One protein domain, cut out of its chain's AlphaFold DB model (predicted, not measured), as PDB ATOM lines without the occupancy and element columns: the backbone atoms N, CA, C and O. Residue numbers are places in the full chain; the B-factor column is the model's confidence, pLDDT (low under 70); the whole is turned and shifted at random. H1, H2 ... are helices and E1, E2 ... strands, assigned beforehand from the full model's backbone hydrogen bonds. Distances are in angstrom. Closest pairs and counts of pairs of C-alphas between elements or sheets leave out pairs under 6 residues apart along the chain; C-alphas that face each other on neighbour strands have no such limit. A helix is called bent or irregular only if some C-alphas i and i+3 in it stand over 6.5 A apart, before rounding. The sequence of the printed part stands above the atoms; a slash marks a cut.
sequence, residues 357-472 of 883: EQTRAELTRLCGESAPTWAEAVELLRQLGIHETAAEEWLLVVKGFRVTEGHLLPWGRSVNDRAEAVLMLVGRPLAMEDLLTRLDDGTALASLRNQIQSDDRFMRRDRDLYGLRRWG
ATOM      1  N   GLU A 357     293.569 246.079 418.101       91.69
ATOM      2  CA  GLU A 357     292.818 244.932 417.580       91.69
ATOM      3  C   GLU A 357     291.304 245.137 417.686       91.69
ATOM      4  O   GLU A 357     290.581 244.897 416.717       91.69
ATOM      5  N   GLN A 358     290.813 245.651 418.819       92.56
ATOM      6  CA  GLN A 358     289.396 245.977 418.991       92.56
ATOM      7  C   GLN A 358     288.928 247.003 417.952       92.56
ATOM      8  O   GLN A 358     287.885 246.818 417.321       92.56
ATOM      9  N   THR A 359     289.711 248.065 417.736       94.25
ATOM     10  CA  THR A 359     289.397 249.086 416.729       94.25
ATOM     11  C   THR A 359     289.410 248.485 415.327       94.25
ATOM     12  O   THR A 359     288.487 248.717 414.550       94.25
ATOM     13  N   ARG A 360     290.422 247.671 414.995       94.62
ATOM     14  CA  ARG A 360     290.534 247.016 413.687       94.62
ATOM     15  C   ARG A 360     289.331 246.128 413.398       94.62
ATOM     16  O   ARG A 360     288.789 246.190 412.294       94.62
ATOM     17  N   ALA A 361     288.913 245.317 414.367       93.50
ATOM     18  CA  ALA A 361     287.763 244.432 414.224       93.50
ATOM     19  C   ALA A 361     286.483 245.227 413.925       93.50
ATOM     20  O   ALA A 361     285.730 244.879 413.014       93.50
ATOM     21  N   GLU A 362     286.277 246.333 414.635       95.06
ATOM     22  CA  GLU A 362     285.070 247.141 414.501       95.06
ATOM     23  C   GLU A 362     285.050 247.979 413.209       95.06
ATOM     24  O   GLU A 362     284.026 248.033 412.527       95.06
ATOM     25  N   LEU A 363     286.192 248.538 412.792       94.75
ATOM     26  CA  LEU A 363     286.330 249.181 411.480       94.75
ATOM     27  C   LEU A 363     286.149 248.177 410.331       94.75
ATOM     28  O   LEU A 363     285.500 248.485 409.336       94.75
ATOM     29  N   THR A 364     286.664 246.950 410.471       92.44
ATOM     30  CA  THR A 364     286.461 245.882 409.474       92.44
ATOM     31  C   THR A 364     284.980 245.540 409.342       92.44
ATOM     32  O   THR A 364     284.475 245.398 408.230       92.44
ATOM     33  N   ARG A 365     284.265 245.455 410.472       91.81
ATOM     34  CA  ARG A 365     282.816 245.230 410.503       91.81
ATOM     35  C   ARG A 365     282.057 246.367 409.820       91.81
ATOM     36  O   ARG A 365     281.128 246.094 409.063       91.81
ATOM     37  N   LEU A 366     282.459 247.617 410.059       92.38
ATOM     38  CA  LEU A 366     281.857 248.795 409.429       92.38
ATOM     39  C   LEU A 366     282.039 248.785 407.900       92.38
ATOM     40  O   LEU A 366     281.106 249.103 407.168       92.38
ATOM     41  N   CYS A 367     283.207 248.359 407.417       90.19
ATOM     42  CA  CYS A 367     283.540 248.273 405.991       90.19
ATOM     43  C   CYS A 367     282.989 247.024 405.271       90.19
ATOM     44  O   CYS A 367     283.299 246.813 404.099       90.19
ATOM     45  N   GLY A 368     282.226 246.159 405.949       82.00
ATOM     46  CA  GLY A 368     281.882 244.831 405.428       82.00
ATOM     47  C   GLY A 368     281.019 244.833 404.157       82.00
ATOM     48  O   GLY A 368     281.241 244.020 403.261       82.00
ATOM     49  N   GLU A 369     280.038 245.733 404.060       72.62
ATOM     50  CA  GLU A 369     279.066 245.745 402.948       72.62
ATOM     51  C   GLU A 369     279.174 246.981 402.044       72.62
ATOM     52  O   GLU A 369     278.745 246.947 400.888       72.62
ATOM     53  N   SER A 370     279.776 248.057 402.541       83.06
ATOM     54  CA  SER A 370     279.890 249.345 401.858       83.06
ATOM     55  C   SER A 370     281.157 250.072 402.291       83.06
ATOM     56  O   SER A 370     281.720 249.759 403.335       83.06
ATOM     57  N   ALA A 371     281.575 251.072 401.514       91.06
ATOM     58  CA  ALA A 371     282.586 252.035 401.935       91.06
ATOM     59  C   ALA A 371     281.910 253.111 402.811       91.06
ATOM     60  O   ALA A 371     281.205 253.952 402.252       91.06
ATOM     61  N   PRO A 372     282.037 253.082 404.153       94.62
ATOM     62  CA  PRO A 372     281.480 254.124 405.012       94.62
ATOM     63  C   PRO A 372     282.204 255.452 404.782       94.62
ATOM     64  O   PRO A 372     283.379 255.499 404.408       94.62
ATOM     65  N   THR A 373     281.517 256.555 405.047       96.19
ATOM     66  CA  THR A 373     282.136 257.881 405.068       96.19
ATOM     67  C   THR A 373     283.126 257.993 406.228       96.19
ATOM     68  O   THR A 373     282.985 257.344 407.266       96.19
ATOM     69  N   TRP A 374     284.125 258.867 406.095       95.69
ATOM     70  CA  TRP A 374     285.061 259.144 407.186       95.69
ATOM     71  C   TRP A 374     284.344 259.655 408.446       95.69
ATOM     72  O   TRP A 374     284.714 259.283 409.552       95.69
ATOM     73  N   ALA A 375     283.258 260.420 408.290       95.75
ATOM     74  CA  ALA A 375     282.447 260.889 409.415       95.75
ATOM     75  C   ALA A 375     281.809 259.736 410.216       95.75
ATOM     76  O   ALA A 375     281.776 259.784 411.444       95.75
ATOM     77  N   GLU A 376     281.338 258.680 409.544       95.50
ATOM     78  CA  GLU A 376     280.813 257.480 410.214       95.50
ATOM     79  C   GLU A 376     281.919 256.712 410.948       95.50
ATOM     80  O   GLU A 376     281.700 256.230 412.060       95.50
ATOM     81  N   ALA A 377     283.120 256.641 410.364       95.88
ATOM     82  CA  ALA A 377     284.279 256.051 411.025       95.88
ATOM     83  C   ALA A 377     284.698 256.850 412.271       95.88
ATOM     84  O   ALA A 377     284.931 256.257 413.320       95.88
ATOM     85  N   VAL A 378     284.736 258.184 412.198       95.94
ATOM     86  CA  VAL A 378     285.035 259.058 413.347       95.94
ATOM     87  C   VAL A 378     284.008 258.879 414.465       95.94
ATOM     88  O   VAL A 378     284.386 258.768 415.629       95.94
ATOM     89  N   GLU A 379     282.718 258.784 414.139       95.81
ATOM     90  CA  GLU A 379     281.672 258.532 415.138       95.81
ATOM     91  C   GLU A 379     281.842 257.164 415.819       95.81
ATOM     92  O   GLU A 379     281.646 257.042 417.030       95.81
ATOM     93  N   LEU A 380     282.271 256.143 415.076       95.12
ATOM     94  CA  LEU A 380     282.604 254.839 415.643       95.12
ATOM     95  C   LEU A 380     283.829 254.906 416.568       95.12
ATOM     96  O   LEU A 380     283.794 254.379 417.681       95.12
ATOM     97  N   LEU A 381     284.898 255.581 416.141       94.81
ATOM     98  CA  LEU A 381     286.094 255.801 416.961       94.81
ATOM     99  C   LEU A 381     285.738 256.543 418.257       94.81
ATOM    100  O   LEU A 381     286.161 256.133 419.338       94.81
ATOM    101  N   ARG A 382     284.851 257.541 418.176       92.88
ATOM    102  CA  ARG A 382     284.310 258.261 419.335       92.88
ATOM    103  C   ARG A 382     283.575 257.336 420.304       92.88
ATOM    104  O   ARG A 382     283.723 257.483 421.515       92.88
ATOM    105  N   GLN A 383     282.805 256.365 419.808       93.00
ATOM    106  CA  GLN A 383     282.128 255.361 420.644       93.00
ATOM    107  C   GLN A 383     283.108 254.399 421.332       93.00
ATOM    108  O   GLN A 383     282.833 253.941 422.440       93.00
ATOM    109  N   LEU A 384     284.265 254.143 420.715       91.31
ATOM    110  CA  LEU A 384     285.386 253.416 421.323       91.31
ATOM    111  C   LEU A 384     286.233 254.296 422.266       91.31
ATOM    112  O   LEU A 384     287.176 253.807 422.890       91.31
ATOM    113  N   GLY A 385     285.881 255.579 422.398       87.62
ATOM    114  CA  GLY A 385     286.542 256.555 423.260       87.62
ATOM    115  C   GLY A 385     287.795 257.196 422.655       87.62
ATOM    116  O   GLY A 385     288.602 257.768 423.380       87.62
ATOM    117  N   ILE A 386     287.975 257.111 421.340       90.25
ATOM    118  CA  ILE A 386     289.044 257.810 420.620       90.25
ATOM    119  C   ILE A 386     288.488 259.150 420.141       90.25
ATOM    120  O   ILE A 386     287.455 259.200 419.472       90.25
ATOM    121  N   HIS A 387     289.147 260.245 420.510       86.81
ATOM    122  CA  HIS A 387     288.674 261.585 420.179       86.81
ATOM    123  C   HIS A 387     288.881 261.913 418.686       86.81
ATOM    124  O   HIS A 387     289.797 261.401 418.046       86.81
ATOM    125  N   GLU A 388     288.041 262.792 418.125       89.38
ATOM    126  CA  GLU A 388     288.076 263.164 416.698       89.38
ATOM    127  C   GLU A 388     289.439 263.734 416.276       89.38
ATOM    128  O   GLU A 388     289.941 263.415 415.202       89.38
ATOM    129  N   THR A 389     290.078 264.509 417.156       87.31
ATOM    130  CA  THR A 389     291.412 265.090 416.929       87.31
ATOM    131  C   THR A 389     292.516 264.048 416.777       87.31
ATOM    132  O   THR A 389     293.486 264.311 416.074       87.31
ATOM    133  N   ALA A 390     292.363 262.871 417.385       88.00
ATOM    134  CA  ALA A 390     293.304 261.759 417.282       88.00
ATOM    135  C   ALA A 390     292.913 260.724 416.215       88.00
ATOM    136  O   ALA A 390     293.668 259.782 415.986       88.00
ATOM    137  N   ALA A 391     291.753 260.854 415.561       91.38
ATOM    138  CA  ALA A 391     291.199 259.801 414.708       91.38
ATOM    139  C   ALA A 391     292.108 259.431 413.522       91.38
ATOM    140  O   ALA A 391     292.299 258.246 413.239       91.38
ATOM    141  N   GLU A 392     292.690 260.424 412.842       90.75
ATOM    142  CA  GLU A 392     293.588 260.193 411.701       90.75
ATOM    143  C   GLU A 392     294.905 259.538 412.136       90.75
ATOM    144  O   GLU A 392     295.319 258.531 411.559       90.75
ATOM    145  N   GLU A 393     295.535 260.059 413.194       90.12
ATOM    146  CA  GLU A 393     296.764 259.488 413.756       90.12
ATOM    147  C   GLU A 393     296.532 258.064 414.274       90.12
ATOM    148  O   GLU A 393     297.350 257.171 414.043       90.12
ATOM    149  N   TRP A 394     295.386 257.818 414.912       91.62
ATOM    150  CA  TRP A 394     295.013 256.496 415.399       91.62
ATOM    151  C   TRP A 394     294.829 255.501 414.251       91.62
ATOM    152  O   TRP A 394     295.288 254.359 414.339       91.62
ATOM    153  N   LEU A 395     294.233 255.923 413.132       92.56
ATOM    154  CA  LEU A 395     294.054 255.064 411.962       92.56
ATOM    155  C   LEU A 395     295.396 254.575 411.388       92.56
ATOM    156  O   LEU A 395     295.515 253.409 410.994       92.56
ATOM    157  N   LEU A 396     296.427 255.430 411.397       90.56
ATOM    158  CA  LEU A 396     297.784 255.067 410.968       90.56
ATOM    159  C   LEU A 396     298.398 253.968 411.846       90.56
ATOM    160  O   LEU A 396     299.155 253.128 411.351       90.56
ATOM    161  N   VAL A 397     298.059 253.951 413.136       89.62
ATOM    162  CA  VAL A 397     298.518 252.936 414.096       89.62
ATOM    163  C   VAL A 397     297.771 251.622 413.904       89.62
ATOM    164  O   VAL A 397     298.395 250.560 413.898       89.62
ATOM    165  N   VAL A 398     296.450 251.686 413.696       90.75
ATOM    166  CA  VAL A 398     295.612 250.499 413.478       90.75
ATOM    167  C   VAL A 398     296.055 249.728 412.233       90.75
ATOM    168  O   VAL A 398     296.099 248.492 412.273       90.75
ATOM    169  N   LYS A 399     296.464 250.453 411.179       87.19
ATOM    170  CA  LYS A 399     296.889 249.933 409.866       87.19
ATOM    171  C   LYS A 399     295.793 249.120 409.161       87.19
ATOM    172  O   LYS A 399     294.808 248.693 409.751       87.19
ATOM    173  N   GLY A 400     295.976 248.891 407.860       89.62
ATOM    174  CA  GLY A 400     295.043 248.088 407.057       89.62
ATOM    175  C   GLY A 400     293.792 248.837 406.596       89.62
ATOM    176  O   GLY A 400     292.880 248.215 406.063       89.62
ATOM    177  N   PHE A 401     293.754 250.160 406.761       93.12
ATOM    178  CA  PHE A 401     292.695 251.021 406.248       93.12
ATOM    179  C   PHE A 401     293.285 252.247 405.559       93.12
ATOM    180  O   PHE A 401     294.385 252.690 405.895       93.12
ATOM    181  N   ARG A 402     292.538 252.801 404.606       91.12
ATOM    182  CA  ARG A 402     292.892 254.026 403.884       91.12
ATOM    183  C   ARG A 402     291.652 254.891 403.723       91.12
ATOM    184  O   ARG A 402     290.583 254.374 403.415       91.12
ATOM    185  N   VAL A 403     291.801 256.199 403.913       93.19
ATOM    186  CA  VAL A 403     290.748 257.165 403.587       93.19
ATOM    187  C   VAL A 403     290.961 257.643 402.154       93.19
ATOM    188  O   VAL A 403     292.009 258.202 401.835       93.19
ATOM    189  N   THR A 404     289.970 257.420 401.292       90.81
ATOM    190  CA  THR A 404     290.001 257.787 399.870       90.81
ATOM    191  C   THR A 404     288.663 258.405 399.487       90.81
ATOM    192  O   THR A 404     287.615 257.859 399.817       90.81
ATOM    193  N   GLU A 405     288.678 259.557 398.809       90.31
ATOM    194  CA  GLU A 405     287.456 260.286 398.413       90.31
ATOM    195  C   GLU A 405     286.471 260.503 399.590       90.31
ATOM    196  O   GLU A 405     285.256 260.418 399.430       90.31
ATOM    197  N   GLY A 406     286.992 260.748 400.801       93.56
ATOM    198  CA  GLY A 406     286.184 260.955 402.012       93.56
ATOM    199  C   GLY A 406     285.532 259.691 402.588       93.56
ATOM    200  O   GLY A 406     284.714 259.806 403.500       93.56
ATOM    201  N   HIS A 407     285.890 258.506 402.091       95.00
ATOM    202  CA  HIS A 407     285.392 257.217 402.566       95.00
ATOM    203  C   HIS A 407     286.524 256.381 403.158       95.00
ATOM    204  O   HIS A 407     287.660 256.433 402.685       95.00
ATOM    205  N   LEU A 408     286.214 255.600 404.189       95.12
ATOM    206  CA  LEU A 408     287.142 254.642 404.772       95.12
ATOM    207  C   LEU A 408     287.073 253.325 403.997       95.12
ATOM    208  O   LEU A 408     286.002 252.750 403.816       95.12
ATOM    209  N   LEU A 409     288.230 252.832 403.575       93.62
ATOM    210  CA  LEU A 409     288.368 251.602 402.813       93.62
ATOM    211  C   LEU A 409     289.275 250.605 403.537       93.62
ATOM    212  O   LEU A 409     290.320 251.012 404.055       93.62
ATOM    213  N   PRO A 410     288.942 249.302 403.543       92.19
ATOM    214  CA  PRO A 410     289.863 248.270 403.997       92.19
ATOM    215  C   PRO A 410     291.008 248.161 402.984       92.19
ATOM    216  O   PRO A 410     290.816 247.762 401.841       92.19
ATOM    217  N   TRP A 411     292.209 248.553 403.390       91.06
ATOM    218  CA  TRP A 411     293.387 248.612 402.530       91.06
ATOM    219  C   TRP A 411     294.375 247.518 402.932       91.06
ATOM    220  O   TRP A 411     295.348 247.750 403.652       91.06
ATOM    221  N   GLY A 412     294.055 246.290 402.519       84.12
ATOM    222  CA  GLY A 412     294.833 245.092 402.829       84.12
ATOM    223  C   GLY A 412     296.217 245.062 402.170       84.12
ATOM    224  O   GLY A 412     296.592 245.935 401.388       84.12
ATOM    225  N   ARG A 413     296.997 244.021 402.490       83.31
ATOM    226  CA  ARG A 413     298.355 243.837 401.942       83.31
ATOM    227  C   ARG A 413     298.345 243.284 400.516       83.31
ATOM    228  O   ARG A 413     299.286 243.530 399.765       83.31
ATOM    229  N   SER A 414     297.316 242.522 400.139       88.06
ATOM    230  CA  SER A 414     297.237 241.944 398.797       88.06
ATOM    231  C   SER A 414     296.724 242.967 397.781       88.06
ATOM    232  O   SER A 414     296.038 243.933 398.120       88.06
ATOM    233  N   VAL A 415     297.077 242.781 396.507       90.00
ATOM    234  CA  VAL A 415     296.501 243.580 395.410       90.00
ATOM    235  C   VAL A 415     294.987 243.355 395.336       90.00
ATOM    236  O   VAL A 415     294.240 244.304 395.125       90.00
ATOM    237  N   ASN A 416     294.525 242.129 395.584       90.38
ATOM    238  CA  ASN A 416     293.105 241.790 395.543       90.38
ATOM    239  C   ASN A 416     292.293 242.524 396.616       90.38
ATOM    240  O   ASN A 416     291.225 243.038 396.307       90.38
ATOM    241  N   ASP A 417     292.792 242.650 397.847       90.50
ATOM    242  CA  ASP A 417     292.058 243.373 398.900       90.50
ATOM    243  C   ASP A 417     291.886 244.852 398.541       90.50
ATOM    244  O   ASP A 417     290.810 245.425 398.701       90.50
ATOM    245  N   ARG A 418     292.937 245.458 397.979       91.81
ATOM    246  CA  ARG A 418     292.904 246.844 397.499       91.81
ATOM    247  C   ARG A 418     291.974 246.999 396.293       91.81
ATOM    248  O   ARG A 418     291.189 247.940 396.240       91.81
ATOM    249  N   ALA A 419     292.000 246.055 395.352       93.75
ATOM    250  CA  ALA A 419     291.117 246.058 394.188       93.75
ATOM    251  C   ALA A 419     289.640 245.914 394.591       93.75
ATOM    252  O   ALA A 419     288.773 246.601 394.050       93.75
ATOM    253  N   GLU A 420     289.348 245.060 395.572       93.38
ATOM    254  CA  GLU A 420     288.014 244.936 396.149       93.38
ATOM    255  C   GLU A 420     287.560 246.252 396.790       93.38
ATOM    256  O   GLU A 420     286.441 246.700 396.539       93.38
ATOM    257  N   ALA A 421     288.433 246.901 397.561       93.00
ATOM    258  CA  ALA A 421     288.157 248.190 398.180       93.00
ATOM    259  C   ALA A 421     287.857 249.298 397.163       93.00
ATOM    260  O   ALA A 421     286.900 250.055 397.337       93.00
ATOM    261  N   VAL A 422     288.612 249.356 396.064       94.19
ATOM    262  CA  VAL A 422     288.340 250.288 394.963       94.19
ATOM    263  C   VAL A 422     286.976 250.006 394.328       94.19
ATOM    264  O   VAL A 422     286.190 250.932 394.124       94.19
ATOM    265  N   LEU A 423     286.656 248.741 394.041       93.94
ATOM    266  CA  LEU A 423     285.351 248.377 393.485       93.94
ATOM    267  C   LEU A 423     284.206 248.710 394.451       93.94
ATOM    268  O   LEU A 423     283.169 249.196 394.001       93.94
ATOM    269  N   MET A 424     284.390 248.511 395.761       91.81
ATOM    270  CA  MET A 424     283.419 248.919 396.785       91.81
ATOM    271  C   MET A 424     283.174 250.424 396.790       91.81
ATOM    272  O   MET A 424     282.016 250.831 396.831       91.81
ATOM    273  N   LEU A 425     284.237 251.234 396.716       93.31
ATOM    274  CA  LEU A 425     284.130 252.693 396.657       93.31
ATOM    275  C   LEU A 425     283.322 253.142 395.435       93.31
ATOM    276  O   LEU A 425     282.446 253.994 395.533       93.31
ATOM    277  N   VAL A 426     283.625 252.568 394.269       93.56
ATOM    278  CA  VAL A 426     283.005 252.977 393.002       93.56
ATOM    279  C   VAL A 426     281.571 252.452 392.862       93.56
ATOM    280  O   VAL A 426     280.746 253.081 392.197       93.56
ATOM    281  N   GLY A 427     281.263 251.293 393.451       91.62
ATOM    282  CA  GLY A 427     279.917 250.710 393.470       91.62
ATOM    283  C   GLY A 427     279.411 250.198 392.115       91.62
ATOM    284  O   GLY A 427     278.228 249.896 391.969       91.62
ATOM    285  N   ARG A 428     280.282 250.100 391.103       92.94
ATOM    286  CA  ARG A 428     279.972 249.534 389.782       92.94
ATOM    287  C   ARG A 428     281.192 248.831 389.185       92.94
ATOM    288  O   ARG A 428     282.314 249.127 389.594       92.94
ATOM    289  N   PRO A 429     280.996 247.925 388.210       95.06
ATOM    290  CA  PRO A 429     282.109 247.284 387.526       95.06
ATOM    291  C   PRO A 429     283.016 248.300 386.821       95.06
ATOM    292  O   PRO A 429     282.526 249.293 386.274       95.06
ATOM    293  N   LEU A 430     284.319 248.029 386.818       96.19
ATOM    294  CA  LEU A 430     285.358 248.863 386.212       96.19
ATOM    295  C   LEU A 430     286.165 248.086 385.176       96.19
ATOM    296  O   LEU A 430     286.269 246.860 385.263       96.19
ATOM    297  N   ALA A 431     286.718 248.802 384.193       94.19
ATOM    298  CA  ALA A 431     287.708 248.228 383.293       94.19
ATOM    299  C   ALA A 431     289.001 247.920 384.063       94.19
ATOM    300  O   ALA A 431     289.258 248.524 385.108       94.19
ATOM    301  N   MET A 432     289.825 246.996 383.565       92.88
ATOM    302  CA  MET A 432     291.061 246.621 384.262       92.88
ATOM    303  C   MET A 432     292.023 247.813 384.403       92.88
ATOM    304  O   MET A 432     292.649 247.979 385.446       92.88
ATOM    305  N   GLU A 433     292.107 248.658 383.375       91.44
ATOM    306  CA  GLU A 433     292.928 249.875 383.387       91.44
ATOM    307  C   GLU A 433     292.399 250.911 384.389       91.44
ATOM    308  O   GLU A 433     293.165 251.395 385.215       91.44
ATOM    309  N   ASP A 434     291.087 251.170 384.408       94.56
ATOM    310  CA  ASP A 434     290.465 252.096 385.369       94.56
ATOM    311  C   ASP A 434     290.660 251.638 386.824       94.56
ATOM    312  O   ASP A 434     290.858 252.450 387.732       94.56
ATOM    313  N   LEU A 435     290.579 250.323 387.052       94.12
ATOM    314  CA  LEU A 435     290.825 249.718 388.355       94.12
ATOM    315  C   LEU A 435     292.286 249.908 388.773       94.12
ATOM    316  O   LEU A 435     292.540 250.285 389.915       94.12
ATOM    317  N   LEU A 436     293.226 249.706 387.845       92.75
ATOM    318  CA  LEU A 436     294.648 249.921 388.086       92.75
ATOM    319  C   LEU A 436     294.961 251.387 388.411       92.75
ATOM    320  O   LEU A 436     295.640 251.659 389.397       92.75
ATOM    321  N   THR A 437     294.429 252.331 387.633       92.81
ATOM    322  CA  THR A 437     294.620 253.772 387.870       92.81
ATOM    323  C   THR A 437     294.149 254.191 389.261       92.81
ATOM    324  O   THR A 437     294.756 255.054 389.882       92.81
ATOM    325  N   ARG A 438     293.080 253.573 389.779       91.62
ATOM    326  CA  ARG A 438     292.553 253.871 391.118       91.62
ATOM    327  C   ARG A 438     293.315 253.201 392.265       91.62
ATOM    328  O   ARG A 438     293.142 253.630 393.404       91.62
ATOM    329  N   LEU A 439     294.107 252.160 392.003       89.75
ATOM    330  CA  LEU A 439     294.969 251.554 393.023       89.75
ATOM    331  C   LEU A 439     296.120 252.489 393.403       89.75
ATOM    332  O   LEU A 439     296.388 252.652 394.596       89.75
ATOM    333  N   ASP A 440     296.737 253.118 392.395       78.75
ATOM    334  CA  ASP A 440     297.801 254.125 392.540       78.75
ATOM    335  C   ASP A 440     298.905 253.689 393.529       78.75
ATOM    336  O   ASP A 440     299.202 254.354 394.520       78.75
ATOM    337  N   ASP A 441     299.432 252.477 393.321       81.56
ATOM    338  CA  ASP A 441     300.360 251.805 394.241       81.56
ATOM    339  C   ASP A 441     301.511 251.059 393.536       81.56
ATOM    340  O   ASP A 441     302.157 250.199 394.139       81.56
ATOM    341  N   GLY A 442     301.749 251.360 392.254       80.75
ATOM    342  CA  GLY A 442     302.813 250.750 391.445       80.75
ATOM    343  C   GLY A 442     302.547 249.306 391.000       80.75
ATOM    344  O   GLY A 442     303.439 248.649 390.463       80.75
ATOM    345  N   THR A 443     301.340 248.769 391.206       87.25
ATOM    346  CA  THR A 443     300.999 247.413 390.754       87.25
ATOM    347  C   THR A 443     301.094 247.281 389.226       87.25
ATOM    348  O   THR A 443     300.517 248.058 388.478       87.25
ATOM    349  N   ALA A 444     301.748 246.231 388.723       86.56
ATOM    350  CA  ALA A 444     301.773 245.952 387.285       86.56
ATOM    351  C   ALA A 444     300.424 245.401 386.773       86.56
ATOM    352  O   ALA A 444     299.860 244.468 387.356       86.56
ATOM    353  N   LEU A 445     299.956 245.882 385.612       86.62
ATOM    354  CA  LEU A 445     298.687 245.469 384.983       86.62
ATOM    355  C   LEU A 445     298.561 243.945 384.807       86.62
ATOM    356  O   LEU A 445     297.503 243.364 385.055       86.62
ATOM    357  N   ALA A 446     299.644 243.277 384.394       79.69
ATOM    358  CA  ALA A 446     299.664 241.825 384.209       79.69
ATOM    359  C   ALA A 446     299.463 241.065 385.532       79.69
ATOM    360  O   ALA A 446     298.767 240.050 385.565       79.69
ATOM    361  N   SER A 447     300.034 241.581 386.623       80.00
ATOM    362  CA  SER A 447     299.904 240.998 387.960       80.00
ATOM    363  C   SER A 447     298.480 241.155 388.491       80.00
ATOM    364  O   SER A 447     297.870 240.162 388.889       80.00
ATOM    365  N   LEU A 448     297.910 242.365 388.397       90.12
ATOM    366  CA  LEU A 448     296.517 242.643 388.767       90.12
ATOM    367  C   LEU A 448     295.548 241.712 388.027       90.12
ATOM    368  O   LEU A 448     294.697 241.067 388.638       90.12
ATOM    369  N   ARG A 449     295.726 241.584 386.707       85.81
ATOM    370  CA  ARG A 449     294.892 240.725 385.862       85.81
ATOM    371  C   ARG A 449     294.947 239.261 386.296       85.81
ATOM    372  O   ARG A 449     293.897 238.630 386.390       85.81
ATOM    373  N   ASN A 450     296.140 238.728 386.553       80.19
ATOM    374  CA  ASN A 450     296.302 237.336 386.968       80.19
ATOM    375  C   ASN A 450     295.661 237.075 388.340       80.19
ATOM    376  O   ASN A 450     294.952 236.083 388.493       80.19
ATOM    377  N   GLN A 451     295.865 237.973 389.309       84.06
ATOM    378  CA  GLN A 451     295.369 237.789 390.676       84.06
ATOM    379  C   GLN A 451     293.843 237.919 390.777       84.06
ATOM    380  O   GLN A 451     293.208 237.099 391.443       84.06
ATOM    381  N   ILE A 452     293.243 238.890 390.075       87.62
ATOM    382  CA  ILE A 452     291.783 239.072 390.035       87.62
ATOM    383  C   ILE A 452     291.095 237.893 389.344       87.62
ATOM    384  O   ILE A 452     290.030 237.466 389.777       87.62
ATOM    385  N   GLN A 453     291.680 237.345 388.271       80.62
ATOM    386  CA  GLN A 453     291.080 236.217 387.546       80.62
ATOM    387  C   GLN A 453     291.036 234.921 388.364       80.62
ATOM    388  O   GLN A 453     290.171 234.086 388.110       80.62
ATOM    389  N   SER A 454     291.963 234.739 389.305       78.50
ATOM    390  CA  SER A 454     292.019 233.560 390.176       78.50
ATOM    391  C   SER A 454     291.190 233.676 391.458       78.50
ATOM    392  O   SER A 454     291.082 232.692 392.183       78.50
ATOM    393  N   ASP A 455     290.657 234.858 391.771       85.56
ATOM    394  CA  ASP A 455     289.993 235.135 393.046       85.56
ATOM    395  C   ASP A 455     288.467 235.181 392.878       85.56
ATOM    396  O   ASP A 455     287.914 236.005 392.145       85.56
ATOM    397  N   ASP A 456     287.777 234.289 393.594       87.50
ATOM    398  CA  ASP A 456     286.328 234.086 393.501       87.50
ATOM    399  C   ASP A 456     285.507 235.317 393.915       87.50
ATOM    400  O   ASP A 456     284.334 235.430 393.539       87.50
ATOM    401  N   ARG A 457     286.094 236.267 394.660       90.44
ATOM    402  CA  ARG A 457     285.424 237.526 395.031       90.44
ATOM    403  C   ARG A 457     285.096 238.383 393.817       90.44
ATOM    404  O   ARG A 457     284.156 239.181 393.871       90.44
ATOM    405  N   PHE A 458     285.830 238.211 392.723       93.06
ATOM    406  CA  PHE A 458     285.648 238.972 391.501       93.06
ATOM    407  C   PHE A 458     284.827 238.183 390.481       93.06
ATOM    408  O   PHE A 458     284.814 236.952 390.415       93.06
ATOM    409  N   MET A 459     284.097 238.931 389.665       91.12
ATOM    410  CA  MET A 459     283.320 238.412 388.556       91.12
ATOM    411  C   MET A 459     283.611 239.261 387.330       91.12
ATOM    412  O   MET A 459     283.430 240.483 387.335       91.12
ATOM    413  N   ARG A 460     284.015 238.596 386.250       92.75
ATOM    414  CA  ARG A 460     284.124 239.231 384.943       92.75
ATOM    415  C   ARG A 460     282.718 239.475 384.396       92.75
ATOM    416  O   ARG A 460     281.939 238.544 384.214       92.75
ATOM    417  N   ARG A 461     282.384 240.742 384.183       91.75
ATOM    418  CA  ARG A 461     281.076 241.228 383.719       91.75
ATOM    419  C   ARG A 461     281.023 241.383 382.207       91.75
ATOM    420  O   ARG A 461     279.956 241.244 381.627       91.75
ATOM    421  N   ASP A 462     282.172 241.641 381.596       89.31
ATOM    422  CA  ASP A 462     282.340 241.778 380.150       89.31
ATOM    423  C   ASP A 462     283.792 241.450 379.750       89.31
ATOM    424  O   ASP A 462     284.590 240.984 380.566       89.31
ATOM    425  N   ARG A 463     284.186 241.696 378.498       85.25
ATOM    426  CA  ARG A 463     285.524 241.418 377.976       85.25
ATOM    427  C   ARG A 463     286.641 242.023 378.828       85.25
ATOM    428  O   ARG A 463     287.612 241.315 379.058       85.25
ATOM    429  N   ASP A 464     286.523 243.248 379.312       88.19
ATOM    430  CA  ASP A 464     287.536 243.828 380.210       88.19
ATOM    431  C   ASP A 464     286.934 244.448 381.474       88.19
ATOM    432  O   ASP A 464     287.611 245.141 382.219       88.19
ATOM    433  N   LEU A 465     285.651 244.181 381.735       92.81
ATOM    434  CA  LEU A 465     284.906 244.785 382.832       92.81
ATOM    435  C   LEU A 465     284.799 243.811 384.010       92.81
ATOM    436  O   LEU A 465     284.305 242.693 383.846       92.81
ATOM    437  N   TYR A 466     285.212 244.243 385.196       94.75
ATOM    438  CA  TYR A 466     285.266 243.436 386.413       94.75
ATOM    439  C   TYR A 466     284.459 244.086 387.532       94.75
ATOM    440  O   TYR A 466     284.507 245.296 387.735       94.75
ATOM    441  N   GLY A 467     283.694 243.277 388.256       94.88
ATOM    442  CA  GLY A 467     282.944 243.704 389.432       94.88
ATOM    443  C   GLY A 467     283.026 242.667 390.541       94.88
ATOM    444  O   GLY A 467     283.631 241.608 390.375       94.88
ATOM    445  N   LEU A 468     282.397 242.959 391.674       94.12
ATOM    446  CA  LEU A 468     282.365 242.032 392.800       94.12
ATOM    447  C   LEU A 468     281.278 240.981 392.594       94.12
ATOM    448  O   LEU A 468     280.142 241.302 392.241       94.12
ATOM    449  N   ARG A 469     281.599 239.716 392.873       92.50
ATOM    450  CA  ARG A 469     280.666 238.589 392.751       92.50
ATOM    451  C   ARG A 469     279.427 238.778 393.628       92.50
ATOM    452  O   ARG A 469     278.330 238.429 393.199       92.50
ATOM    453  N   ARG A 470     279.573 239.409 394.804       90.25
ATOM    454  CA  ARG A 470     278.453 239.733 395.712       90.25
ATOM    455  C   ARG A 470     277.405 240.676 395.115       90.25
ATOM    456  O   ARG A 470     276.269 240.664 395.570       90.25
ATOM    457  N   TRP A 471     277.749 241.457 394.089       90.94
ATOM    458  CA  TRP A 471     276.777 242.290 393.371       90.94
ATOM    459  C   TRP A 471     275.844 241.466 392.472       90.94
ATOM    460  O   TRP A 471     274.800 241.956 392.048       90.94
ATOM    461  N   GLY A 472     276.209 240.213 392.181       87.56
ATOM    462  CA  GLY A 472     275.443 239.306 391.336       87.56
ATOM    463  C   GLY A 472     275.403 239.712 389.859       87.56
ATOM    464  O   GLY A 472     276.195 240.519 389.371       87.56
TER     465      GLY A 472
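AT A GLANCE: This is residues 357 to 472 of the 883 residues of an uncharacterized protein of Streptomyces azureus (UniProt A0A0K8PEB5). Two helical lobes are set end to end along the long axis, with the small hairpin E1 and E2 between them: H1, H2 and H3 make one lobe, and H4, H5 and H6 with the second hairpin, E3 and E4, make the other. Within each lobe the helices cross steeply or nearly at right angles, and H4 packs on E2 where the lobes join. The 116 printed residues hold six named helices and four named strands, in the order H1 H2 H3 E1 E2 H4 H5 H6 E3 E4, with two antiparallel sheets of two strands each; the class is mostly helix. The whole is compact, with a radius of gyration of the C-alphas of 15.0 A, yet elongated, spanning 47 by 29 by 23 A.

IN THESE COORDINATES: Find C-alpha 401 at (292.695, 251.021, 406.248), where E1, residues 401 to 404, begins; E2 is residues 407 to 410. Before them come H1, residues 357 to 366, 14.2 A long from C-alpha 357 at (292.818, 244.932, 417.580); H2, residues 374 to 383, 14.3 A; and H3, residues 388 to 398, 15.1 A. H3 is irregular: C-alphas 389 and 392 are 7.5 A apart. After them look for H4, residues 415 to 426, 16.6 A; H5, residues 432 to 439; H6, residues 445 to 453; E3, residues 458 to 460; and E4, residues 465 to 468, ending at C-alpha 468 (282.365, 242.032, 392.800).

HOW THE PARTS SIT: Start at the hairpin E1 and E2, antiparallel at 147 degrees, where N 402 and O 409 are 2.9 A apart, within hydrogen-bond range. The closest C-alphas of E2 and H2 are those of His 407 and Trp 374, 5.0 A apart. H2 touches H1 at a steep tilt of 45 degrees, opposite ways, closest at Ala 377 and Leu 363, 7.2 A between C-alphas. H2 and H3 touch about perpendicular, at 87 degrees, with C-alphas 378 and 388 closest at 6.1 A. H1 and H3 only just touch, only at their ends, with 3 pairs of C-alphas within 8 A. The closest C-alphas of E2 and H4 are those of Leu 409 and Ala 421, 5.8 A apart. H4 touches H5 with residues 418 to 423 alone, at 88 degrees, closest at C-alphas 422 and 438, 6.7 A. In the hairpin E3 and E4, N 459 and O 467 are 2.8 A apart, within hydrogen-bond range. In H1, H2, H4, H5 and H6 every O i to N i+4 pair is within hydrogen-bond range; in H3, 5 of 7 are.

THE WHOLE: The C-alphas farthest apart are those of Gly 385 and Arg 463, 47.8 A. The printed part has no cut. No link is long. The mean pLDDT of the printed part is 90.5, and no printed residue is under 70.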